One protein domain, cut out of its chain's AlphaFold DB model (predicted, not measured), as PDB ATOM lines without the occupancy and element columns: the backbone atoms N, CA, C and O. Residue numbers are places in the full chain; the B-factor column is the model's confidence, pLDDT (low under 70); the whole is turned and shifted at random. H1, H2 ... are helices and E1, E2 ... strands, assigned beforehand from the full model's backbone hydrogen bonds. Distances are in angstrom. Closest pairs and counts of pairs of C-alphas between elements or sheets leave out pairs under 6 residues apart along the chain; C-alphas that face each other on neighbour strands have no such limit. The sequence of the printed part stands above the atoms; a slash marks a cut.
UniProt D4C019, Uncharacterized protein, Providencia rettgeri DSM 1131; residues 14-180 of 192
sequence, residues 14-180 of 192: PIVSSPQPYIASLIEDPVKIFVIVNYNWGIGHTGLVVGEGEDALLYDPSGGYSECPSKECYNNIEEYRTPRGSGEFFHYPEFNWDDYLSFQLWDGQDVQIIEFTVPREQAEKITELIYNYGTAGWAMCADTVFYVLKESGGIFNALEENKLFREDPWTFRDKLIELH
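What this domain is: This is residues 14 to 180 of the 192 residues of an uncharacterized protein of Providencia rettgeri DSM 1131 (UniProt D4C019). A twisted sheet of five strands has helices H4, H5 and H7 packed over one face and the shorter H3 over the opposite face, with H2 and the long loop of residues 75 to 88 beyond H3. H6 sits at a corner beside H5. The printed part has 167 residues, with seven named helices and five named strands in the order H1 E1 E2 E3 H2 E4 H3 E5 H4 H5 H6 H7. The sheet's order is E4 E3 E2 E1 E5, all antiparallel, and the class is mixed, helices and strands. The whole is compact, with a radius of gyration of the C-alphas of 15.3 A and spans of 45 by 39 by 31 A.

How they stand to each other: Residues 15 to 16 pair in parallel with residues 113 to 114 of E5, residues 111 to 119. H1, residues 21 to 24, only grazes the sheet; the closest C-alphas of H1 and E5, Ala 24 and Thr 117, are 6.0 A apart. E1, residues 30 to 40, E2, residues 43 to 50, and E3, residues 57 to 59, form a meander, each strand the antiparallel neighbour of the one before. Within hydrogen-bond range are N 36 and O 47, 2.9 A, and N 59 and O 48, 2.7 A. H2, residues 71 to 74, is not on the sheet but touches H3, residues 97 to 104, closest at the C-alphas of Tyr 74 and Ser 102, 5.4 A. Edge strand E4, residues 89 to 91, is antiparallel to E3, with N 90 and O 58 2.8 A apart; edge strand E5 is antiparallel to E1, with N 114 and O 35 2.8 A apart. H3 runs along E1 at a height over the sheet of 9.5 A. On the opposite face are H4, residues 120 to 133, H5, residues 141 to 152, over E2, and H7, residues 169 to 180, over E1 and E5. H5, the hub, touches H4 at a steep tilt of 45 degrees, opposite ways, closest at the C-alphas of Ile 126 and Ser 152, 5.5 A. H6, residues 154 to 158, touches H5 only at the corner, closest at the C-alphas of Lys 150 and Phe 156, 4.8 A. Every O i to N i+4 pair is within hydrogen-bond range in H3, H4 and H5, with 7 of 8 in H7 and 0 of 1 in H6, where 2 of 2 O i to N i+3 pairs are; H1 and H2 are too short for an i+4 pair.

Where its parts are: H1 begins at C-alpha 21, (15.025, -6.827, -14.604). E1 is 32.6 A long, E2 24.0 A, E5 26.2 A, H4 19.8 A, H5 16.7 A and H7 17.1 A. H7 ends at C-alpha 180, (15.176, -17.259, -12.003).

The domain as a whole: The C-alphas farthest apart, of Leu 26 and Glu 78, are 46.4 A apart. The printed part has no cut. The links E3 to H2 and H2 to E4 are long. Mean pLDDT of the printed part is 89.2; residues 85 to 87 are under 70.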
ATOM      1  N   PRO A  14      28.676 -13.014  -4.124       88.62
ATOM      2  CA  PRO A  14      27.858 -12.959  -5.326       88.62
ATOM      3  C   PRO A  14      26.362 -12.903  -5.011       88.62
ATOM      4  O   PRO A  14      25.845 -13.718  -4.241       88.62
ATOM      5  N   ILE A  15      25.670 -11.980  -5.680       93.44
ATOM      6  CA  ILE A  15      24.213 -11.853  -5.651       93.44
ATOM      7  C   ILE A  15      23.665 -12.389  -6.976       93.44
ATOM      8  O   ILE A  15      24.032 -11.916  -8.052       93.44
ATOM      9  N   VAL A  16      22.806 -13.401  -6.898       94.25
ATOM     10  CA  VAL A  16      22.060 -13.937  -8.036       94.25
ATOM     11  C   VAL A  16      20.714 -13.235  -8.100       94.25
ATOM     12  O   VAL A  16      19.829 -13.510  -7.293       94.25
ATOM     13  N   SER A  17      20.561 -12.364  -9.090       92.06
ATOM     14  CA  SER A  17      19.298 -11.687  -9.389       92.06
ATOM     15  C   SER A  17      18.641 -12.262 -10.646       92.06
ATOM     16  O   SER A  17      19.256 -13.013 -11.417       92.06
ATOM     17  N   SER A  18      17.383 -11.874 -10.871       87.75
ATOM     18  CA  SER A  18      16.635 -12.229 -12.080       87.75
ATOM     19  C   SER A  18      17.360 -11.748 -13.345       87.75
ATOM     20  O   SER A  18      17.775 -10.586 -13.411       87.75
ATOM     21  N   PRO A  19      17.457 -12.580 -14.400       86.06
ATOM     22  CA  PRO A  19      18.009 -12.157 -15.686       86.06
ATOM     23  C   PRO A  19      17.083 -11.195 -16.451       86.06
ATOM     24  O   PRO A  19      17.460 -10.688 -17.508       86.06
ATOM     25  N   GLN A  20      15.863 -10.958 -15.954       84.06
ATOM     26  CA  GLN A  20      14.836 -10.142 -16.599       84.06
ATOM     27  C   GLN A  20      14.423  -8.968 -15.692       84.06
ATOM     28  O   GLN A  20      13.302  -8.947 -15.180       84.06
ATOM     29  N   PRO A  21      15.287  -7.950 -15.513       80.94
ATOM     30  CA  PRO A  21      15.025  -6.827 -14.604       80.94
ATOM     31  C   PRO A  21      13.775  -6.020 -14.984       80.94
ATOM     32  O   PRO A  21      13.142  -5.406 -14.130       80.94
ATOM     33  N   TYR A  22      13.373  -6.059 -16.258       84.00
ATOM     34  CA  TYR A  22      12.130  -5.443 -16.716       84.00
ATOM     35  C   TYR A  22      10.894  -6.027 -16.019       84.00
ATOM     36  O   TYR A  22      10.003  -5.269 -15.656       84.00
ATOM     37  N   ILE A  23      10.840  -7.340 -15.773       81.25
ATOM     38  CA  ILE A  23       9.685  -7.945 -15.093       81.25
ATOM     39  C   ILE A  23       9.565  -7.410 -13.666       81.25
ATOM     40  O   ILE A  23       8.479  -7.017 -13.255       81.25
ATOM     41  N   ALA A  24      10.685  -7.309 -12.945       81.75
ATOM     42  CA  ALA A  24      10.700  -6.725 -11.607       81.75
ATOM     43  C   ALA A  24      10.215  -5.264 -11.605       81.75
ATOM     44  O   ALA A  24       9.544  -4.845 -10.670       81.75
ATOM     45  N   SER A  25      10.485  -4.501 -12.674       84.00
ATOM     46  CA  SER A  25      10.014  -3.112 -12.804       84.00
ATOM     47  C   SER A  25       8.503  -2.962 -13.015       84.00
ATOM     48  O   SER A  25       7.988  -1.853 -12.902       84.00
ATOM     49  N   LEU A  26       7.797  -4.052 -13.332       90.00
ATOM     50  CA  LEU A  26       6.339  -4.067 -13.482       90.00
ATOM     51  C   LEU A  26       5.603  -4.371 -12.173       90.00
ATOM     52  O   LEU A  26       4.381  -4.248 -12.133       90.00
ATOM     53  N   ILE A  27       6.322  -4.787 -11.128       91.12
ATOM     54  CA  ILE A  27       5.743  -5.067  -9.816       91.12
ATOM     55  C   ILE A  27       5.359  -3.737  -9.169       91.12
ATOM     56  O   ILE A  27       6.202  -2.855  -8.995       91.12
ATOM     57  N   GLU A  28       4.083  -3.591  -8.821       92.62
ATOM     58  CA  GLU A  28       3.604  -2.446  -8.051       92.62
ATOM     59  C   GLU A  28       4.124  -2.533  -6.611       92.62
ATOM     60  O   GLU A  28       4.079  -3.595  -5.993       92.62
ATOM     61  N   ASP A  29       4.642  -1.410  -6.104       94.31
ATOM     62  CA  ASP A  29       5.242  -1.289  -4.770       94.31
ATOM     63  C   ASP A  29       6.243  -2.423  -4.437       94.31
ATOM     64  O   ASP A  29       5.998  -3.259  -3.560       94.31
ATOM     65  N   PRO A  30       7.362  -2.505  -5.185       94.88
ATOM     66  CA  PRO A  30       8.280  -3.627  -5.100       94.88
ATOM     67  C   PRO A  30       9.108  -3.588  -3.813       94.88
ATOM     68  O   PRO A  30       9.700  -2.569  -3.456       94.88
ATOM     69  N   VAL A  31       9.241  -4.747  -3.177       95.81
ATOM     70  CA  VAL A  31      10.140  -4.991  -2.048       95.81
ATOM     71  C   VAL A  31      11.137  -6.070  -2.448       95.81
ATOM     72  O   VAL A  31      10.766  -7.105  -3.009       95.81
ATOM     73  N   LYS A  32      12.422  -5.838  -2.172       95.81
ATOM     74  CA  LYS A  32      13.440  -6.871  -2.355       95.81
ATOM     75  C   LYS A  32      13.505  -7.776  -1.143       95.81
ATOM     76  O   LYS A  32      13.406  -7.322  -0.006       95.81
ATOM     77  N   ILE A  33      13.711  -9.054  -1.407       97.62
ATOM     78  CA  ILE A  33      14.062 -10.038  -0.397       97.62
ATOM     79  C   ILE A  33      15.305 -10.792  -0.858       97.62
ATOM     80  O   ILE A  33      15.556 -10.934  -2.057       97.62
ATOM     81  N   PHE A  34      16.070 -11.298   0.095       97.75
ATOM     82  CA  PHE A  34      17.344 -11.947  -0.157       97.75
ATOM     83  C   PHE A  34      17.404 -13.250   0.622       97.75
ATOM     84  O   PHE A  34      17.286 -13.245   1.842       97.75
ATOM     85  N   VAL A  35      17.606 -14.364  -0.069       97.69
ATOM     86  CA  VAL A  35      17.886 -15.651   0.565       97.69
ATOM     87  C   VAL A  35      19.391 -15.843   0.594       97.69
ATOM     88  O   VAL A  35      20.044 -15.783  -0.447       97.69
ATOM     89  N   ILE A  36      19.944 -16.065   1.778       95.94
ATOM     90  CA  ILE A  36      21.367 -16.317   1.966       95.94
ATOM     91  C   ILE A  36      21.530 -17.807   2.176       95.94
ATOM     92  O   ILE A  36      20.928 -18.367   3.088       95.94
ATOM     93  N   VAL A  37      22.350 -18.439   1.346       95.12
ATOM     94  CA  VAL A  37      22.677 -19.855   1.462       95.12
ATOM     95  C   VAL A  37      24.174 -19.989   1.674       95.12
ATOM     96  O   VAL A  37      24.962 -19.547   0.842       95.12
ATOM     97  N   ASN A  38      24.546 -20.626   2.775       92.50
ATOM     98  CA  ASN A  38      25.889 -21.121   3.045       92.50
ATOM     99  C   ASN A  38      25.842 -22.649   2.968       92.50
ATOM    100  O   ASN A  38      24.922 -23.265   3.516       92.50
ATOM    101  N   TYR A  39      26.835 -23.263   2.328       88.50
ATOM    102  CA  TYR A  39      27.111 -24.668   2.586       88.50
ATOM    103  C   TYR A  39      28.610 -24.959   2.525       88.50
ATOM    104  O   TYR A  39      29.197 -25.031   1.452       88.50
ATOM    105  N   ASN A  40      29.215 -25.237   3.677       83.75
ATOM    106  CA  ASN A  40      30.621 -25.592   3.803       83.75
ATOM    107  C   ASN A  40      30.769 -26.934   4.551       83.75
ATOM    108  O   ASN A  40      30.133 -27.192   5.569       83.75
ATOM    109  N   TRP A  41      31.629 -27.831   4.060       77.56
ATOM    110  CA  TRP A  41      31.981 -29.094   4.747       77.56
ATOM    111  C   TRP A  41      30.819 -30.056   5.075       77.56
ATOM    112  O   TRP A  41      30.927 -30.863   6.000       77.56
ATOM    113  N   GLY A  42      29.715 -30.027   4.321       75.06
ATOM    114  CA  GLY A  42      28.552 -30.889   4.598       75.06
ATOM    115  C   GLY A  42      27.567 -30.302   5.612       75.06
ATOM    116  O   GLY A  42      26.571 -30.949   5.933       75.06
ATOM    117  N   ILE A  43      27.843 -29.098   6.116       77.69
ATOM    118  CA  ILE A  43      26.976 -28.326   6.999       77.69
ATOM    119  C   ILE A  43      26.596 -27.064   6.235       77.69
ATOM    120  O   ILE A  43      27.433 -26.435   5.597       77.69
ATOM    121  N   GLY A  44      25.324 -26.701   6.267       87.00
ATOM    122  CA  GLY A  44      24.890 -25.481   5.618       87.00
ATOM    123  C   GLY A  44      23.874 -24.735   6.447       87.00
ATOM    124  O   GLY A  44      23.319 -25.249   7.423       87.00
ATOM    125  N   HIS A  45      23.628 -23.515   6.010       92.56
ATOM    126  CA  HIS A  45      22.712 -22.600   6.636       92.56
ATOM    127  C   HIS A  45      21.888 -21.863   5.580       92.56
ATOM    128  O   HIS A  45      22.347 -21.606   4.464       92.56
ATOM    129  N   THR A  46      20.649 -21.530   5.929       94.56
ATOM    130  CA  THR A  46      19.801 -20.671   5.110       94.56
ATOM    131  C   THR A  46      19.142 -19.609   5.970       94.56
ATOM    132  O   THR A  46      18.431 -19.938   6.919       94.56
ATOM    133  N   GLY A  47      19.357 -18.352   5.595       95.44
ATOM    134  CA  GLY A  47      18.675 -17.197   6.164       95.44
ATOM    135  C   GLY A  47      17.896 -16.429   5.106       95.44
ATOM    136  O   GLY A  47      18.082 -16.623   3.901       95.44
ATOM    137  N   LEU A  48      17.024 -15.542   5.566       97.25
ATOM    138  CA  LEU A  48      16.168 -14.716   4.721       97.25
ATOM    139  C   LEU A  48      16.211 -13.275   5.215       97.25
ATOM    140  O   LEU A  48      16.008 -13.028   6.394       97.25
ATOM    141  N   VAL A  49      16.438 -12.319   4.324       97.00
ATOM    142  CA  VAL A  49      16.269 -10.894   4.613       97.00
ATOM    143  C   VAL A  49      15.087 -10.366   3.817       97.00
ATOM    144  O   VAL A  49      15.018 -10.571   2.606       97.00
ATOM    145  N   VAL A  50      14.168  -9.683   4.490       97.31
ATOM    146  CA  VAL A  50      13.036  -8.982   3.878       97.31
ATOM    147  C   VAL A  50      13.312  -7.486   3.920       97.31
ATOM    148  O   VAL A  50      13.624  -6.955   4.981       97.31
ATOM    149  N   GLY A  51      13.188  -6.807   2.782       94.88
ATOM    150  CA  GLY A  51      13.389  -5.364   2.682       94.88
ATOM    151  C   GLY A  51      14.855  -4.929   2.601       94.88
ATOM    152  O   GLY A  51      15.792  -5.729   2.599       94.88
ATOM    153  N   GLU A  52      15.038  -3.615   2.513       92.62
ATOM    154  CA  GLU A  52      16.331  -2.932   2.451       92.62
ATOM    155  C   GLU A  52      16.312  -1.739   3.417       92.62
ATOM    156  O   GLU A  52      15.257  -1.204   3.761       92.62
ATOM    157  N   GLY A  53      17.488  -1.289   3.850       90.00
ATOM    158  CA  GLY A  53      17.609  -0.093   4.676       90.00
ATOM    159  C   GLY A  53      16.974  -0.199   6.058       90.00
ATOM    160  O   GLY A  53      17.311  -1.109   6.812       90.00
ATOM    161  N   GLU A  54      16.145   0.784   6.419       90.50
ATOM    162  CA  GLU A  54      15.533   0.878   7.756       90.50
ATOM    163  C   GLU A  54      14.386  -0.122   7.958       90.50
ATOM    164  O   GLU A  54      14.113  -0.500   9.093       90.50
ATOM    165  N   ASP A  55      13.789  -0.611   6.869       90.94
ATOM    166  CA  ASP A  55      12.710  -1.605   6.899       90.94
ATOM    167  C   ASP A  55      13.239  -3.048   6.844       90.94
ATOM    168  O   ASP A  55      12.462  -4.000   6.778       90.94
ATOM    169  N   ALA A  56      14.564  -3.232   6.833       93.94
ATOM    170  CA  ALA A  56      15.165  -4.547   6.679       93.94
ATOM    171  C   ALA A  56      14.926  -5.429   7.918       93.94
ATOM    172  O   ALA A  56      15.148  -5.006   9.056       93.94
ATOM    173  N   LEU A  57      14.553  -6.683   7.676       95.06
ATOM    174  CA  LEU A  57      14.375  -7.736   8.674       95.06
ATOM    175  C   LEU A  57      15.200  -8.955   8.270       95.06
ATOM    176  O   LEU A  57      14.931  -9.554   7.233       95.06
ATOM    177  N   LEU A  58      16.176  -9.341   9.086       94.75
ATOM    178  CA  LEU A  58      16.870 -10.619   8.963       94.75
ATOM    179  C   LEU A  58      16.090 -11.690   9.712       94.75
ATOM    180  O   LEU A  58      15.709 -11.488  10.855       94.75
ATOM    181  N   TYR A  59      15.929 -12.848   9.096       95.38
ATOM    182  CA  TYR A  59      15.423 -14.063   9.698       95.38
ATOM    183  C   TYR A  59      16.479 -15.159   9.611       95.38
ATOM    184  O   TYR A  59      16.877 -15.573   8.517       95.38
ATOM    185  N   ASP A  60      16.918 -15.623  10.779       92.56
ATOM    186  CA  ASP A  60      17.911 -16.679  10.939       92.56
ATOM    187  C   ASP A  60      17.314 -17.848  11.764       92.56
ATOM    188  O   ASP A  60      17.605 -17.987  12.954       92.56
ATOM    189  N   PRO A  61      16.450 -18.698  11.165       89.50
ATOM    190  CA  PRO A  61      15.598 -19.643  11.897       89.50
ATOM    191  C   PRO A  61      16.336 -20.715  12.697       89.50
ATOM    192  O   PRO A  61      15.816 -21.188  13.699       89.50
ATOM    193  N   SER A  62      17.525 -21.140  12.280       85.06
ATOM    194  CA  SER A  62      18.304 -22.151  13.021       85.06
ATOM    195  C   SER A  62      19.781 -21.811  13.131       85.06
ATOM    196  O   SER A  62      20.567 -22.667  13.539       85.06
ATOM    197  N   GLY A  63      20.189 -20.622  12.699       74.69
ATOM    198  CA  GLY A  63      21.556 -20.166  12.876       74.69
ATOM    199  C   GLY A  63      21.745 -19.571  14.256       74.69
ATOM    200  O   GLY A  63      20.833 -19.520  15.076       74.69
ATOM    201  N   GLY A  64      22.985 -19.196  14.528       76.12
ATOM    202  CA  GLY A  64      23.399 -18.534  15.756       76.12
ATOM    203  C   GLY A  64      24.108 -17.242  15.411       76.12
ATOM    204  O   GLY A  64      25.246 -17.058  15.855       76.12
ATOM    205  N   TYR A  65      23.492 -16.428  14.536       82.00
ATOM    206  CA  TYR A  65      24.055 -15.162  14.082       82.00
ATOM    207  C   TYR A  65      24.773 -14.455  15.231       82.00
ATOM    208  O   TYR A  65      24.208 -14.173  16.283       82.00
ATOM    209  N   SER A  66      26.065 -14.222  15.044       81.62
ATOM    210  CA  SER A  66      26.897 -13.581  16.048       81.62
ATOM    211  C   SER A  66      27.479 -12.306  15.457       81.62
ATOM    212  O   SER A  66      28.201 -12.341  14.454       81.62
ATOM    213  N   GLU A  67      27.142 -11.187  16.090       83.50
ATOM    214  CA  GLU A  67      27.550  -9.850  15.678       83.50
ATOM    215  C   GLU A  67      29.062  -9.682  15.827       83.50
ATOM    216  O   GLU A  67      29.688 -10.239  16.735       83.50
ATOM    217  N   CYS A  68      29.641  -8.878  14.939       82.25
ATOM    218  CA  CYS A  68      31.049  -8.536  14.932       82.25
ATOM    219  C   CYS A  68      31.269  -7.167  15.599       82.25
ATOM    220  O   CYS A  68      31.231  -6.141  14.916       82.25
ATOM    221  N   PRO A  69      31.506  -7.091  16.924       74.94
ATOM    222  CA  PRO A  69      31.578  -5.803  17.619       74.94
ATOM    223  C   PRO A  69      32.774  -4.946  17.173       74.94
ATOM    224  O   PRO A  69      32.735  -3.719  17.288       74.94
ATOM    225  N   SER A  70      33.838  -5.563  16.649       76.94
ATOM    226  CA  SER A  70      34.952  -4.871  16.000       76.94
ATOM    227  C   SER A  70      35.152  -5.419  14.591       76.94
ATOM    228  O   SER A  70      35.067  -6.619  14.363       76.94
ATOM    229  N   LYS A  71      35.504  -4.555  13.628       77.06
ATOM    230  CA  LYS A  71      35.785  -4.966  12.236       77.06
ATOM    231  C   LYS A  71      36.926  -5.991  12.108       77.06
ATOM    232  O   LYS A  71      37.178  -6.467  11.004       77.06
ATOM    233  N   GLU A  72      37.643  -6.278  13.191       79.62
ATOM    234  CA  GLU A  72      38.722  -7.264  13.250       79.62
ATOM    235  C   GLU A  72      38.169  -8.684  13.086       79.62
ATOM    236  O   GLU A  72      38.776  -9.491  12.379       79.62
ATOM    237  N   CYS A  73      36.961  -8.958  13.594       80.19
ATOM    238  CA  CYS A  73      36.361 -10.291  13.496       80.19
ATOM    239  C   CYS A  73      35.906 -10.674  12.072       80.19
ATOM    240  O   CYS A  73      35.579 -11.830  11.797       80.19
ATOM    241  N   TYR A  74      35.929  -9.727  11.128       83.62
ATOM    242  CA  TYR A  74      35.661 -10.005   9.716       83.62
ATOM    243  C   TYR A  74      36.763 -10.798   9.026       83.62
ATOM    244  O   TYR A  74      36.484 -11.485   8.050       83.62
ATOM    245  N   ASN A  75      38.003 -10.677   9.504       76.12
ATOM    246  CA  ASN A  75      39.166 -11.319   8.887       76.12
ATOM    247  C   ASN A  75      39.835 -12.336   9.816       76.12
ATOM    248  O   ASN A  75      40.829 -12.945   9.427       76.12
ATOM    249  N   ASN A  76      39.333 -12.492  11.042       78.31
ATOM    250  CA  ASN A  76      39.902 -13.391  12.028       78.31
ATOM    251  C   ASN A  76      38.792 -14.145  12.766       78.31
ATOM    252  O   ASN A  76      38.007 -13.572  13.518       78.31
ATOM    253  N   ILE A  77      38.773 -15.453  12.538       76.00
ATOM    254  CA  ILE A  77      37.814 -16.401  13.101       76.00
ATOM    255  C   ILE A  77      37.985 -16.625  14.608       76.00
ATOM    256  O   ILE A  77      37.097 -17.181  15.247       76.00
ATOM    257  N   GLU A  78      39.130 -16.223  15.165       81.69
ATOM    258  CA  GLU A  78      39.442 -16.330  16.592       81.69
ATOM    259  C   GLU A  78      38.982 -15.097  17.386       81.69
ATOM    260  O   GLU A  78      38.960 -15.136  18.617       81.69
ATOM    261  N   GLU A  79      38.609 -14.006  16.706       85.00
ATOM    262  CA  GLU A  79      38.121 -12.800  17.374       85.00
ATOM    263  C   GLU A  79      36.734 -13.010  17.968       85.00
ATOM    264  O   GLU A  79      35.878 -13.721  17.433       85.00
ATOM    265  N   TYR A  80      36.493 -12.314  19.075       82.75
ATOM    266  CA  TYR A  80      35.221 -12.379  19.769       82.75
ATOM    267  C   TYR A  80      34.070 -11.880  18.885       82.75
ATOM    268  O   TYR A  80      34.086 -10.758  18.373       82.75
ATOM    269  N   ARG A  81      33.028 -12.705  18.783       85.62
ATOM    270  CA  ARG A  81      31.717 -12.334  18.250       85.62
ATOM    271  C   ARG A  81      30.708 -12.333  19.385       85.62
ATOM    272  O   ARG A  81      30.742 -13.222  20.235       85.62
ATOM    273  N   THR A  82      29.810 -11.356  19.390       82.81
ATOM    274  CA  THR A  82      28.725 -11.290  20.374       82.81
ATOM    275  C   THR A  82      27.599 -12.201  19.896       82.81
ATOM    276  O   THR A  82      26.991 -11.883  18.871       82.81
ATOM    277  N   PRO A  83      27.296 -13.317  20.582       77.94
ATOM    278  CA  PRO A  83      26.202 -14.182  20.166       77.94
ATOM    279  C   PRO A  83      24.883 -13.412  20.242       77.94
ATOM    280  O   PRO A  83      24.544 -12.862  21.293       77.94
ATOM    281  N   ARG A  84      24.153 -13.365  19.131       72.19
ATOM    282  CA  ARG A  84      22.736 -13.003  19.089       72.19
ATOM    283  C   ARG A  84      21.991 -14.349  19.043       72.19
ATOM    284  O   ARG A  84      22.557 -15.332  18.564       72.19
ATOM    285  N   GLY A  85      20.845 -14.487  19.702       61.00
ATOM    286  CA  GLY A  85      20.262 -15.803  19.993       61.00
ATOM    287  C   GLY A  85      20.011 -16.649  18.739       61.00
ATOM    288  O   GLY A  85      19.903 -16.133  17.629       61.00
ATOM    289  N   SER A  86      19.923 -17.973  18.904       56.22
ATOM    290  CA  SER A  86      19.601 -18.853  17.779       56.22
ATOM    291  C   SER A  86      18.116 -18.813  17.432       56.22
ATOM    292  O   SER A  86      17.290 -18.948  18.336       56.22
ATOM    293  N   GLY A  87      17.780 -18.744  16.144       58.78
ATOM    294  CA  GLY A  87      16.389 -18.787  15.680       58.78
ATOM    295  C   GLY A  87      15.645 -17.456  15.729       58.78
ATOM    296  O   GLY A  87      14.417 -17.433  15.659       58.78
ATOM    297  N   GLU A  88      16.374 -16.357  15.880       76.81
ATOM    298  CA  GLU A  88      15.807 -15.022  15.997       76.81
ATOM    299  C   GLU A  88      15.596 -14.370  14.623       76.81
ATOM    300  O   GLU A  88      16.203 -14.714  13.604       76.81
ATOM    301  N   PHE A  89      14.693 -13.397  14.619       89.81
ATOM    302  CA  PHE A  89      14.621 -12.381  13.587       89.81
ATOM    303  C   PHE A  89      15.143 -11.063  14.168       89.81
ATOM    304  O   PHE A  89      14.981 -10.794  15.356       89.81
ATOM    305  N   PHE A  90      15.778 -10.250  13.334       90.75
ATOM    306  CA  PHE A  90      16.461  -9.022  13.724       90.75
ATOM    307  C   PHE A  90      16.024  -7.898  12.800       90.75
ATOM    308  O   PHE A  90      16.235  -7.968  11.589       90.75
ATOM    309  N   HIS A  91      15.432  -6.851  13.355       90.75
ATOM    310  CA  HIS A  91      15.114  -5.646  12.599       90.75
ATOM    311  C   HIS A  91      16.363  -4.789  12.441       90.75
ATOM    312  O   HIS A  91      17.275  -4.840  13.258       90.75
ATOM    313  N   TYR A  92      16.439  -3.939  11.426       87.19
ATOM    314  CA  TYR A  92      17.422  -2.861  11.459       87.19
ATOM    315  C   TYR A  92      17.194  -1.962  12.702       87.19
ATOM    316  O   TYR A  92      16.044  -1.643  13.006       87.19
ATOM    317  N   PRO A  93      18.238  -1.511  13.434       86.88
ATOM    318  CA  PRO A  93      19.676  -1.709  13.223       86.88
ATOM    319  C   PRO A  93      20.286  -2.884  14.011       86.88
ATOM    320  O   PRO A  93      21.493  -2.909  14.238       86.88
ATOM    321  N   GLU A  94      19.484  -3.847  14.465       86.12
ATOM    322  CA  GLU A  94      19.932  -5.022  15.225       86.12
ATOM    323  C   GLU A  94      20.845  -5.951  14.413       86.12
ATOM    324  O   GLU A  94      21.630  -6.698  14.999       86.12
ATOM    325  N   PHE A  95      20.784  -5.876  13.081       87.94
ATOM    326  CA  PHE A  95      21.725  -6.523  12.174       87.94
ATOM    327  C   PHE A  95      22.206  -5.564  11.078       87.94
ATOM    328  O   PHE A  95      21.576  -4.548  10.772       87.94
ATOM    329  N   ASN A  96      23.318  -5.929  10.441       86.94
ATOM    330  CA  ASN A  96      23.740  -5.362   9.166       86.94
ATOM    331  C   ASN A  96      24.371  -6.443   8.277       86.94
ATOM    332  O   ASN A  96      24.840  -7.473   8.766       86.94
ATOM    333  N   TRP A  97      24.394  -6.195   6.968       90.06
ATOM    334  CA  TRP A  97      24.909  -7.143   5.978       90.06
ATOM    335  C   TRP A  97      26.371  -7.540   6.178       90.06
ATOM    336  O   TRP A  97      26.698  -8.706   5.986       90.06
ATOM    337  N   ASP A  98      27.252  -6.612   6.561       89.19
ATOM    338  CA  ASP A  98      28.667  -6.943   6.754       89.19
ATOM    339  C   ASP A  98      28.833  -7.936   7.920       89.19
ATOM    340  O   ASP A  98      29.529  -8.941   7.788       89.19
ATOM    341  N   ASP A  99      28.155  -7.711   9.043       88.31
ATOM    342  CA  ASP A  99      28.214  -8.630  10.182       88.31
ATOM    343  C   ASP A  99      27.642  -9.997   9.831       88.31
ATOM    344  O   ASP A  99      28.313 -11.010  10.054       88.31
ATOM    345  N   TYR A 100      26.458 -10.028   9.217       90.44
ATOM    346  CA  TYR A 100      25.804 -11.278   8.852       90.44
ATOM    347  C   TYR A 100      26.618 -12.071   7.824       90.44
ATOM    348  O   TYR A 100      26.895 -13.247   8.042       90.44
ATOM    349  N   LEU A 101      27.097 -11.438   6.749       91.56
ATOM    350  CA  LEU A 101      27.903 -12.126   5.734       91.56
ATOM    351  C   LEU A 101      29.256 -12.571   6.278       91.56
ATOM    352  O   LEU A 101      29.699 -13.665   5.949       91.56
ATOM    353  N   SER A 102      29.891 -11.790   7.157       89.94
ATOM    354  CA  SER A 102      31.121 -12.235   7.815       89.94
ATOM    355  C   SER A 102      30.911 -13.500   8.644       89.94
ATOM    356  O   SER A 102      31.802 -14.339   8.716       89.94
ATOM    357  N   PHE A 103      29.746 -13.622   9.288       88.81
ATOM    358  CA  PHE A 103      29.385 -14.794  10.070       88.81
ATOM    359  C   PHE A 103      29.122 -15.989   9.153       88.81
ATOM    360  O   PHE A 103      29.645 -17.069   9.396       88.81
ATOM    361  N   GLN A 104      28.390 -15.780   8.054       90.06
ATOM    362  CA  GLN A 104      28.153 -16.827   7.060       90.06
ATOM    363  C   GLN A 104      29.435 -17.263   6.339       90.06
ATOM    364  O   GLN A 104      29.510 -18.393   5.893       90.06
ATOM    365  N   LEU A 105      30.456 -16.415   6.234       89.94
ATOM    366  CA  LEU A 105      31.747 -16.769   5.628       89.94
ATOM    367  C   LEU A 105      32.725 -17.433   6.613       89.94
ATOM    368  O   LEU A 105      33.858 -17.744   6.241       89.94
ATOM    369  N   TRP A 106      32.324 -17.612   7.876       85.50
ATOM    370  CA  TRP A 106      33.209 -18.092   8.936       85.50
ATOM    371  C   TRP A 106      33.670 -19.538   8.685       85.50
ATOM    372  O   TRP A 106      34.854 -19.845   8.828       85.50
ATOM    373  N   ASP A 107      32.773 -20.429   8.265       83.25
ATOM    374  CA  ASP A 107      33.087 -21.845   8.028       83.25
ATOM    375  C   ASP A 107      33.535 -22.160   6.586       83.25
ATOM    376  O   ASP A 107      33.952 -23.289   6.299       83.25
ATOM    377  N   GLY A 108      33.548 -21.160   5.701       87.56
ATOM    378  CA  GLY A 108      34.115 -21.248   4.359       87.56
ATOM    379  C   GLY A 108      33.540 -20.224   3.378       87.56
ATOM    380  O   GLY A 108      32.769 -19.340   3.736       87.56
ATOM    381  N   GLN A 109      33.973 -20.308   2.121       88.75
ATOM    382  CA  GLN A 109      33.672 -19.301   1.093       88.75
ATOM    383  C   GLN A 109      32.416 -19.617   0.270       88.75
ATOM    384  O   GLN A 109      32.004 -18.784  -0.538       88.75
ATOM    385  N   ASP A 110      31.803 -20.791   0.456       91.69
ATOM    386  CA  ASP A 110      30.639 -21.223  -0.320       91.69
ATOM    387  C   ASP A 110      29.354 -20.579   0.225       91.69
ATOM    388  O   ASP A 110      28.495 -21.219   0.833       91.69
ATOM    389  N   VAL A 111      29.243 -19.269  -0.007       93.88
ATOM    390  CA  VAL A 111      28.099 -18.430   0.355       93.88
ATOM    391  C   VAL A 111      27.533 -17.776  -0.900       93.88
ATOM    392  O   VAL A 111      28.263 -17.206  -1.714       93.88
ATOM    393  N   GLN A 112      26.214 -17.827  -1.054       94.69
ATOM    394  CA  GLN A 112      25.500 -17.184  -2.147       94.69
ATOM    395  C   GLN A 112      24.280 -16.430  -1.632       94.69
ATOM    396  O   GLN A 112      23.544 -16.917  -0.778       94.69
ATOM    397  N   ILE A 113      24.048 -15.250  -2.202       97.00
ATOM    398  CA  ILE A 113      22.847 -14.457  -1.963       97.00
ATOM    399  C   ILE A 113      21.970 -14.582  -3.207       97.00
ATOM    400  O   ILE A 113      22.452 -14.400  -4.323       97.00
ATOM    401  N   ILE A 114      20.695 -14.908  -3.036       97.31
ATOM    402  CA  ILE A 114      19.715 -14.987  -4.122       97.31
ATOM    403  C   ILE A 114      18.648 -13.937  -3.860       97.31
ATOM    404  O   ILE A 114      17.975 -13.959  -2.834       97.31
ATOM    405  N   GLU A 115      18.505 -13.007  -4.790       96.75
ATOM    406  CA  GLU A 115      17.603 -11.871  -4.679       96.75
ATOM    407  C   GLU A 115      16.292 -12.139  -5.407       96.75
ATOM    408  O   GLU A 115      16.292 -12.593  -6.550       96.75
ATOM    409  N   PHE A 116      15.178 -11.761  -4.790       96.12
ATOM    410  CA  PHE A 116      13.880 -11.674  -5.446       96.12
ATOM    411  C   PHE A 116      13.276 -10.290  -5.231       96.12
ATOM    412  O   PHE A 116      13.498  -9.649  -4.208       96.12
ATOM    413  N   THR A 117      12.479  -9.837  -6.194       95.81
ATOM    414  CA  THR A 117      11.599  -8.677  -6.034       95.81
ATOM    415  C   THR A 117      10.168  -9.181  -5.994       95.81
ATOM    416  O   THR A 117       9.754  -9.923  -6.887       95.81
ATOM    417  N   VAL A 118       9.436  -8.804  -4.953       95.88
ATOM    418  CA  VAL A 118       8.053  -9.221  -4.706       95.88
ATOM    419  C   VAL A 118       7.178  -7.996  -4.426       95.88
ATOM    420  O   VAL A 118       7.714  -6.962  -4.023       95.88
ATOM    421  N   PRO A 119       5.852  -8.069  -4.627       96.88
ATOM    422  CA  PRO A 119       4.946  -7.015  -4.172       96.88
ATOM    423  C   PRO A 119       5.041  -6.814  -2.654       96.88
ATOM    424  O   PRO A 119       5.252  -7.783  -1.917       96.88
ATOM    425  N   ARG A 120       4.822  -5.585  -2.165       97.12
ATOM    426  CA  ARG A 120       4.831  -5.286  -0.722       97.12
ATOM    427  C   ARG A 120       3.912  -6.196   0.091       97.12
ATOM    428  O   ARG A 120       4.358  -6.725   1.102       97.12
ATOM    429  N   GLU A 121       2.692  -6.451  -0.377       97.19
ATOM    430  CA  GLU A 121       1.743  -7.359   0.293       97.19
ATOM    431  C   GLU A 121       2.343  -8.761   0.507       97.19
ATOM    432  O   GLU A 121       2.183  -9.374   1.563       97.19
ATOM    433  N   GLN A 122       3.107  -9.261  -0.470       98.00
ATOM    434  CA  GLN A 122       3.790 -10.542  -0.329       98.00
ATOM    435  C   GLN A 122       4.934 -10.463   0.691       98.00
ATOM    436  O   GLN A 122       5.095 -11.390   1.481       98.00
ATOM    437  N   ALA A 123       5.715  -9.379   0.711       98.19
ATOM    438  CA  ALA A 123       6.763  -9.178   1.715       98.19
ATOM    439  C   ALA A 123       6.200  -9.052   3.145       98.19
ATOM    440  O   ALA A 123       6.770  -9.607   4.086       98.19
ATOM    441  N   GLU A 124       5.056  -8.386   3.311       98.06
ATOM    442  CA  GLU A 124       4.326  -8.311   4.582       98.06
ATOM    443  C   GLU A 124       3.855  -9.696   5.028       98.06
ATOM    444  O   GLU A 124       4.083 -10.084   6.173       98.06
ATOM    445  N   LYS A 125       3.311 -10.502   4.109       98.31
ATOM    446  CA  LYS A 125       2.941 -11.893   4.391       98.31
ATOM    447  C   LYS A 125       4.148 -12.768   4.744       98.31
ATOM    448  O   LYS A 125       4.055 -13.594   5.646       98.31
ATOM    449  N   ILE A 126       5.289 -12.598   4.071       98.50
ATOM    450  CA  ILE A 126       6.545 -13.277   4.440       98.50
ATOM    451  C   ILE A 126       6.933 -12.904   5.873       98.50
ATOM    452  O   ILE A 126       7.266 -13.781   6.664       98.50
ATOM    453  N   THR A 127       6.854 -11.620   6.218       97.69
ATOM    454  CA  THR A 127       7.167 -11.113   7.560       97.69
ATOM    455  C   THR A 127       6.229 -11.700   8.618       97.69
ATOM    456  O   THR A 127       6.685 -12.158   9.662       97.69
ATOM    457  N   GLU A 128       4.928 -11.783   8.328       97.62
ATOM    458  CA  GLU A 128       3.950 -12.448   9.195       97.62
ATOM    459  C   GLU A 128       4.288 -13.934   9.402       97.62
ATOM    460  O   GLU A 128       4.291 -14.426  10.530       97.62
ATOM    461  N   LEU A 129       4.623 -14.652   8.325       97.44
ATOM    462  CA  LEU A 129       5.017 -16.059   8.397       97.44
ATOM    463  C   LEU A 129       6.302 -16.240   9.213       97.44
ATOM    464  O   LEU A 129       6.351 -17.144  10.040       97.44
ATOM    465  N   ILE A 130       7.302 -15.366   9.060       96.00
ATOM    466  CA  ILE A 130       8.516 -15.366   9.895       96.00
ATOM    467  C   ILE A 130       8.143 -15.312  11.382       96.00
ATOM    468  O   ILE A 130       8.636 -16.121  12.172       96.00
ATOM    469  N   TYR A 131       7.235 -14.413  11.766       94.31
ATOM    470  CA  TYR A 131       6.785 -14.300  13.154       94.31
ATOM    471  C   TYR A 131       5.988 -15.520  13.627       94.31
ATOM    472  O   TYR A 131       6.123 -15.923  14.781       94.31
ATOM    473  N   ASN A 132       5.189 -16.126  12.747       93.94
ATOM    474  CA  ASN A 132       4.378 -17.298  13.071       93.94
ATOM    475  C   ASN A 132       5.212 -18.580  13.214       93.94
ATOM    476  O   ASN A 132       4.957 -19.374  14.120       93.94
ATOM    477  N   TYR A 133       6.201 -18.790  12.342       91.19
ATOM    478  CA  TYR A 133       7.117 -19.931  12.427       91.19
ATOM    479  C   TYR A 133       8.117 -19.773  13.575       91.19
ATOM    480  O   TYR A 133       8.431 -20.753  14.249       91.19
ATOM    481  N   GLY A 134       8.600 -18.550  13.815       89.06
ATOM    482  CA  GLY A 134       9.577 -18.263  14.859       89.06
ATOM    483  C   GLY A 134      10.883 -19.037  14.660       89.06
ATOM    484  O   GLY A 134      11.399 -19.148  13.550       89.06
ATOM    485  N   THR A 135      11.432 -19.572  15.747       87.88
ATOM    486  CA  THR A 135      12.689 -20.333  15.740       87.88
ATOM    487  C   THR A 135      12.490 -21.736  15.160       87.88
ATOM    488  O   THR A 135      11.440 -22.349  15.351       87.88
ATOM    489  N   ALA A 136      13.537 -22.324  14.599       87.44
ATOM    490  CA  ALA A 136      13.558 -23.690  14.100       87.44
ATOM    491  C   ALA A 136      14.695 -24.519  14.719       87.44
ATOM    492  O   ALA A 136      15.725 -24.002  15.151       87.44
ATOM    493  N   GLY A 137      14.497 -25.840  14.764       84.62
ATOM    494  CA  GLY A 137      15.436 -26.781  15.372       84.62
ATOM    495  C   GLY A 137      16.736 -26.968  14.584       84.62
ATOM    496  O   GLY A 137      16.931 -26.433  13.495       84.62
ATOM    497  N   TRP A 138      17.644 -27.781  15.127       82.44
ATOM    498  CA  TRP A 138      18.930 -28.058  14.486       82.44
ATOM    499  C   TRP A 138      18.761 -28.592  13.052       82.44
ATOM    500  O   TRP A 138      18.029 -29.558  12.814       82.44
ATOM    501  N   ALA A 139      19.475 -27.969  12.110       84.44
ATOM    502  CA  ALA A 139      19.427 -28.284  10.682       84.44
ATOM    503  C   ALA A 139      18.014 -28.206  10.064       84.44
ATOM    504  O   ALA A 139      17.687 -29.002   9.188       84.44
ATOM    505  N   MET A 140      17.171 -27.279  10.537       89.75
ATOM    506  CA  MET A 140      15.846 -26.997   9.959       89.75
ATOM    507  C   MET A 140      15.775 -25.638   9.248       89.75
ATOM    508  O   MET A 140      14.722 -25.274   8.741       89.75
ATOM    509  N   CYS A 141      16.881 -24.891   9.176       92.00
ATOM    510  CA  CYS A 141      16.893 -23.542   8.604       92.00
ATOM    511  C   CYS A 141      16.361 -23.492   7.163       92.00
ATOM    512  O   CYS A 141      15.482 -22.687   6.867       92.00
ATOM    513  N   ALA A 142      16.839 -24.381   6.287       93.94
ATOM    514  CA  ALA A 142      16.384 -24.452   4.901       93.94
ATOM    515  C   ALA A 142      14.907 -24.864   4.789       93.94
ATOM    516  O   ALA A 142      14.172 -24.214   4.053       93.94
ATOM    517  N   ASP A 143      14.454 -25.862   5.559       93.06
ATOM    518  CA  ASP A 143      13.037 -26.260   5.617       93.06
ATOM    519  C   ASP A 143      12.143 -25.076   6.005       93.06
ATOM    520  O   ASP A 143      11.138 -24.792   5.357       93.06
ATOM    521  N   THR A 144      12.510 -24.356   7.064       94.25
ATOM    522  CA  THR A 144      11.689 -23.263   7.580       94.25
ATOM    523  C   THR A 144      11.633 -22.090   6.607       94.25
ATOM    524  O   THR A 144      10.540 -21.596   6.327       94.25
ATOM    525  N   VAL A 145      12.764 -21.679   6.021       96.69
ATOM    526  CA  VAL A 145      12.759 -20.634   4.981       96.69
ATOM    527  C   VAL A 145      11.984 -21.099   3.744       96.69
ATOM    528  O   VAL A 145      11.231 -20.313   3.170       96.69
ATOM    529  N   PHE A 146      12.102 -22.371   3.355       97.06
ATOM    530  CA  PHE A 146      11.328 -22.946   2.257       97.06
ATOM    531  C   PHE A 146       9.822 -22.790   2.488       97.06
ATOM    532  O   PHE A 146       9.129 -22.290   1.600       97.06
ATOM    533  N   TYR A 147       9.313 -23.166   3.665       96.12
ATOM    534  CA  TYR A 147       7.883 -23.064   3.962       96.12
ATOM    535  C   TYR A 147       7.409 -21.613   4.048       96.12
ATOM    536  O   TYR A 147       6.386 -21.286   3.449       96.12
ATOM    537  N   VAL A 148       8.183 -20.720   4.677       97.56
ATOM    538  CA  VAL A 148       7.890 -19.275   4.692       97.56
ATOM    539  C   VAL A 148       7.733 -18.731   3.268       97.56
ATOM    540  O   VAL A 148       6.742 -18.065   2.962       97.56
ATOM    541  N   LEU A 149       8.672 -19.038   2.366       98.31
ATOM    542  CA  LEU A 149       8.585 -18.575   0.981       98.31
ATOM    543  C   LEU A 149       7.420 -19.234   0.240       98.31
ATOM    544  O   LEU A 149       6.616 -18.528  -0.367       98.31
ATOM    545  N   LYS A 150       7.288 -20.562   0.305       97.31
ATOM    546  CA  LYS A 150       6.240 -21.308  -0.402       97.31
ATOM    547  C   LYS A 150       4.838 -20.861   0.013       97.31
ATOM    548  O   LYS A 150       4.006 -20.607  -0.854       97.31
ATOM    549  N   GLU A 151       4.580 -20.727   1.313       97.44
ATOM    550  CA  GLU A 151       3.274 -20.311   1.836       97.44
ATOM    551  C   GLU A 151       2.975 -18.832   1.573       97.44
ATOM    552  O   GLU A 151       1.801 -18.455   1.474       97.44
ATOM    553  N   SER A 152       4.000 -17.990   1.379       97.81
ATOM    554  CA  SER A 152       3.802 -16.593   0.973       97.81
ATOM    555  C   SER A 152       3.101 -16.470  -0.384       97.81
ATOM    556  O   SER A 152       2.263 -15.585  -0.562       97.81
ATOM    557  N   GLY A 153       3.329 -17.415  -1.299       95.88
ATOM    558  CA  GLY A 153       2.697 -17.460  -2.613       95.88
ATOM    559  C   GLY A 153       3.545 -16.854  -3.737       95.88
ATOM    560  O   GLY A 153       4.772 -16.950  -3.740       95.88
ATOM    561  N   GLY A 154       2.886 -16.269  -4.744       92.75
ATOM    562  CA  GLY A 154       3.548 -15.684  -5.918       92.75
ATOM    563  C   GLY A 154       4.442 -16.686  -6.659       92.75
ATOM    564  O   GLY A 154       4.071 -17.850  -6.836       92.75
ATOM    565  N   ILE A 155       5.645 -16.247  -7.047       91.44
ATOM    566  CA  ILE A 155       6.648 -17.091  -7.722       91.44
ATOM    567  C   ILE A 155       7.060 -18.315  -6.887       91.44
ATOM    568  O   ILE A 155       7.373 -19.370  -7.439       91.44
ATOM    569  N   PHE A 156       6.998 -18.220  -5.557       96.38
ATOM    570  CA  PHE A 156       7.410 -19.294  -4.655       96.38
ATOM    571  C   PHE A 156       6.397 -20.441  -4.567       96.38
ATOM    572  O   PHE A 156       6.752 -21.524  -4.104       96.38
ATOM    573  N   ASN A 157       5.174 -20.282  -5.092       93.62
ATOM    574  CA  ASN A 157       4.225 -21.395  -5.228       93.62
ATOM    575  C   ASN A 157       4.797 -22.554  -6.060       93.62
ATOM    576  O   ASN A 157       4.433 -23.712  -5.839       93.62
ATOM    577  N   ALA A 158       5.696 -22.241  -7.000       93.00
ATOM    578  CA  ALA A 158       6.358 -23.211  -7.864       93.00
ATOM    579  C   ALA A 158       7.430 -24.048  -7.144       93.00
ATOM    580  O   ALA A 158       7.911 -25.025  -7.713       93.00
ATOM    581  N   LEU A 159       7.808 -23.703  -5.906       93.94
ATOM    582  CA  LEU A 159       8.744 -24.501  -5.120       93.94
ATOM    583  C   LEU A 159       8.141 -25.879  -4.823       93.94
ATOM    584  O   LEU A 159       7.137 -25.998  -4.121       93.94
ATOM    585  N   GLU A 160       8.754 -26.939  -5.341       91.25
ATOM    586  CA  GLU A 160       8.322 -28.309  -5.068       91.25
ATOM    587  C   GLU A 160       8.926 -28.820  -3.758       91.25
ATOM    588  O   GLU A 160      10.134 -28.734  -3.545       91.25
ATOM    589  N   GLU A 161       8.088 -29.370  -2.881       88.00
ATOM    590  CA  GLU A 161       8.523 -29.991  -1.627       88.00
ATOM    591  C   GLU A 161       9.284 -31.289  -1.886       88.00
ATOM    592  O   GLU A 161       8.851 -32.145  -2.669       88.00
ATOM    593  N   ASN A 162      10.386 -31.485  -1.166       82.12
ATOM    594  CA  ASN A 162      11.023 -32.786  -1.106       82.12
ATOM    595  C   ASN A 162      10.197 -33.742  -0.224       82.12
ATOM    596  O   ASN A 162      10.177 -33.660   0.998       82.12
ATOM    597  N   LYS A 163       9.487 -34.686  -0.853       77.44
ATOM    598  CA  LYS A 163       8.564 -35.599  -0.146       77.44
ATOM    599  C   LYS A 163       9.253 -36.666   0.707       77.44
ATOM    600  O   LYS A 163       8.581 -37.335   1.489       77.44
ATOM    601  N   LEU A 164      10.545 -36.908   0.489       76.12
ATOM    602  CA  LEU A 164      11.278 -38.022   1.105       76.12
ATOM    603  C   LEU A 164      12.372 -37.561   2.065       76.12
ATOM    604  O   LEU A 164      12.776 -38.332   2.934       76.12
ATOM    605  N   PHE A 165      12.844 -36.326   1.922       77.88
ATOM    606  CA  PHE A 165      13.926 -35.772   2.720       77.88
ATOM    607  C   PHE A 165      13.613 -34.329   3.093       77.88
ATOM    608  O   PHE A 165      12.858 -33.662   2.397       77.88
ATOM    609  N   ARG A 166      14.229 -33.860   4.177       81.62
ATOM    610  CA  ARG A 166      14.266 -32.436   4.515       81.62
ATOM    611  C   ARG A 166      14.932 -31.638   3.398       81.62
ATOM    612  O   ARG A 166      15.793 -32.167   2.689       81.62
ATOM    613  N   GLU A 167      14.551 -30.379   3.274       88.94
ATOM    614  CA  GLU A 167      15.265 -29.405   2.469       88.94
ATOM    615  C   GLU A 167      16.652 -29.193   3.079       88.94
ATOM    616  O   GLU A 167      16.799 -28.759   4.222       88.94
ATOM    617  N   ASP A 168      17.689 -29.526   2.315       89.81
ATOM    618  CA  ASP A 168      19.045 -29.094   2.624       89.81
ATOM    619  C   ASP A 168      19.348 -27.762   1.913       89.81
ATOM    620  O   ASP A 168      18.751 -27.469   0.869       89.81
ATOM    621  N   PRO A 169      20.285 -26.952   2.436       91.75
ATOM    622  CA  PRO A 169      20.557 -25.624   1.888       91.75
ATOM    623  C   PRO A 169      20.957 -25.625   0.404       91.75
ATOM    624  O   PRO A 169      20.567 -24.713  -0.325       91.75
ATOM    625  N   TRP A 170      21.681 -26.643  -0.087       90.12
ATOM    626  CA  TRP A 170      22.115 -26.681  -1.489       90.12
ATOM    627  C   TRP A 170      20.993 -27.079  -2.441       90.12
ATOM    628  O   TRP A 170      20.813 -26.434  -3.475       90.12
ATOM    629  N   THR A 171      20.202 -28.090  -2.082       91.50
ATOM    630  CA  THR A 171      19.003 -28.437  -2.857       91.50
ATOM    631  C   THR A 171      18.030 -27.261  -2.898       91.50
ATOM    632  O   THR A 171      17.486 -26.944  -3.958       91.50
ATOM    633  N   PHE A 172      17.838 -26.569  -1.772       94.75
ATOM    634  CA  PHE A 172      16.950 -25.414  -1.717       94.75
ATOM    635  C   PHE A 172      17.466 -24.244  -2.567       94.75
ATOM    636  O   PHE A 172      16.712 -23.675  -3.358       94.75
ATOM    637  N   ARG A 173      18.767 -23.945  -2.503       94.75
ATOM    638  CA  ARG A 173      19.430 -22.985  -3.398       94.75
ATOM    639  C   ARG A 173      19.176 -23.297  -4.870       94.75
ATOM    640  O   ARG A 173      18.835 -22.393  -5.627       94.75
ATOM    641  N   ASP A 174      19.321 -24.551  -5.286       93.81
ATOM    642  CA  ASP A 174      19.114 -24.931  -6.684       93.81
ATOM    643  C   ASP A 174      17.661 -24.706  -7.131       93.81
ATOM    644  O   ASP A 174      17.438 -24.223  -8.244       93.81
ATOM    645  N   LYS A 175      16.679 -24.961  -6.253       94.88
ATOM    646  CA  LYS A 175      15.264 -24.633  -6.504       94.88
ATOM    647  C   LYS A 175      15.053 -23.128  -6.669       94.88
ATOM    648  O   LYS A 175      14.366 -22.709  -7.596       94.88
ATOM    649  N   LEU A 176      15.662 -22.313  -5.808       95.50
ATOM    650  CA  LEU A 176      15.583 -20.851  -5.892       95.50
ATOM    651  C   LEU A 176      16.211 -20.316  -7.186       95.50
ATOM    652  O   LEU A 176      15.631 -19.452  -7.839       95.50
ATOM    653  N   ILE A 177      17.362 -20.852  -7.599       94.44
ATOM    654  CA  ILE A 177      17.986 -20.492  -8.880       94.44
ATOM    655  C   ILE A 177      17.086 -20.893 -10.051       94.44
ATOM    656  O   ILE A 177      16.975 -20.138 -11.015       94.44
ATOM    657  N   GLU A 178      16.427 -22.050  -9.984       93.44
ATOM    658  CA  GLU A 178      15.516 -22.509 -11.036       93.44
ATOM    659  C   GLU A 178      14.290 -21.595 -11.205       93.44
ATOM    660  O   GLU A 178      13.791 -21.472 -12.323       93.44
ATOM    661  N   LEU A 179      13.865 -20.872 -10.158       92.25
ATOM    662  CA  LEU A 179      12.840 -19.825 -10.288       92.25
ATOM    663  C   LEU A 179      13.306 -18.653 -11.172       92.25
ATOM    664  O   LEU A 179      12.503 -18.103 -11.924       92.25
ATOM    665  N   HIS A 180      14.593 -18.287 -11.124       89.56
ATOM    666  CA  HIS A 180      15.176 -17.259 -12.003       89.56
ATOM    667  C   HIS A 180      15.533 -17.793 -13.394       89.56
ATOM    668  O   HIS A 180      15.422 -17.075 -14.389       89.56
TER     669      HIS A 180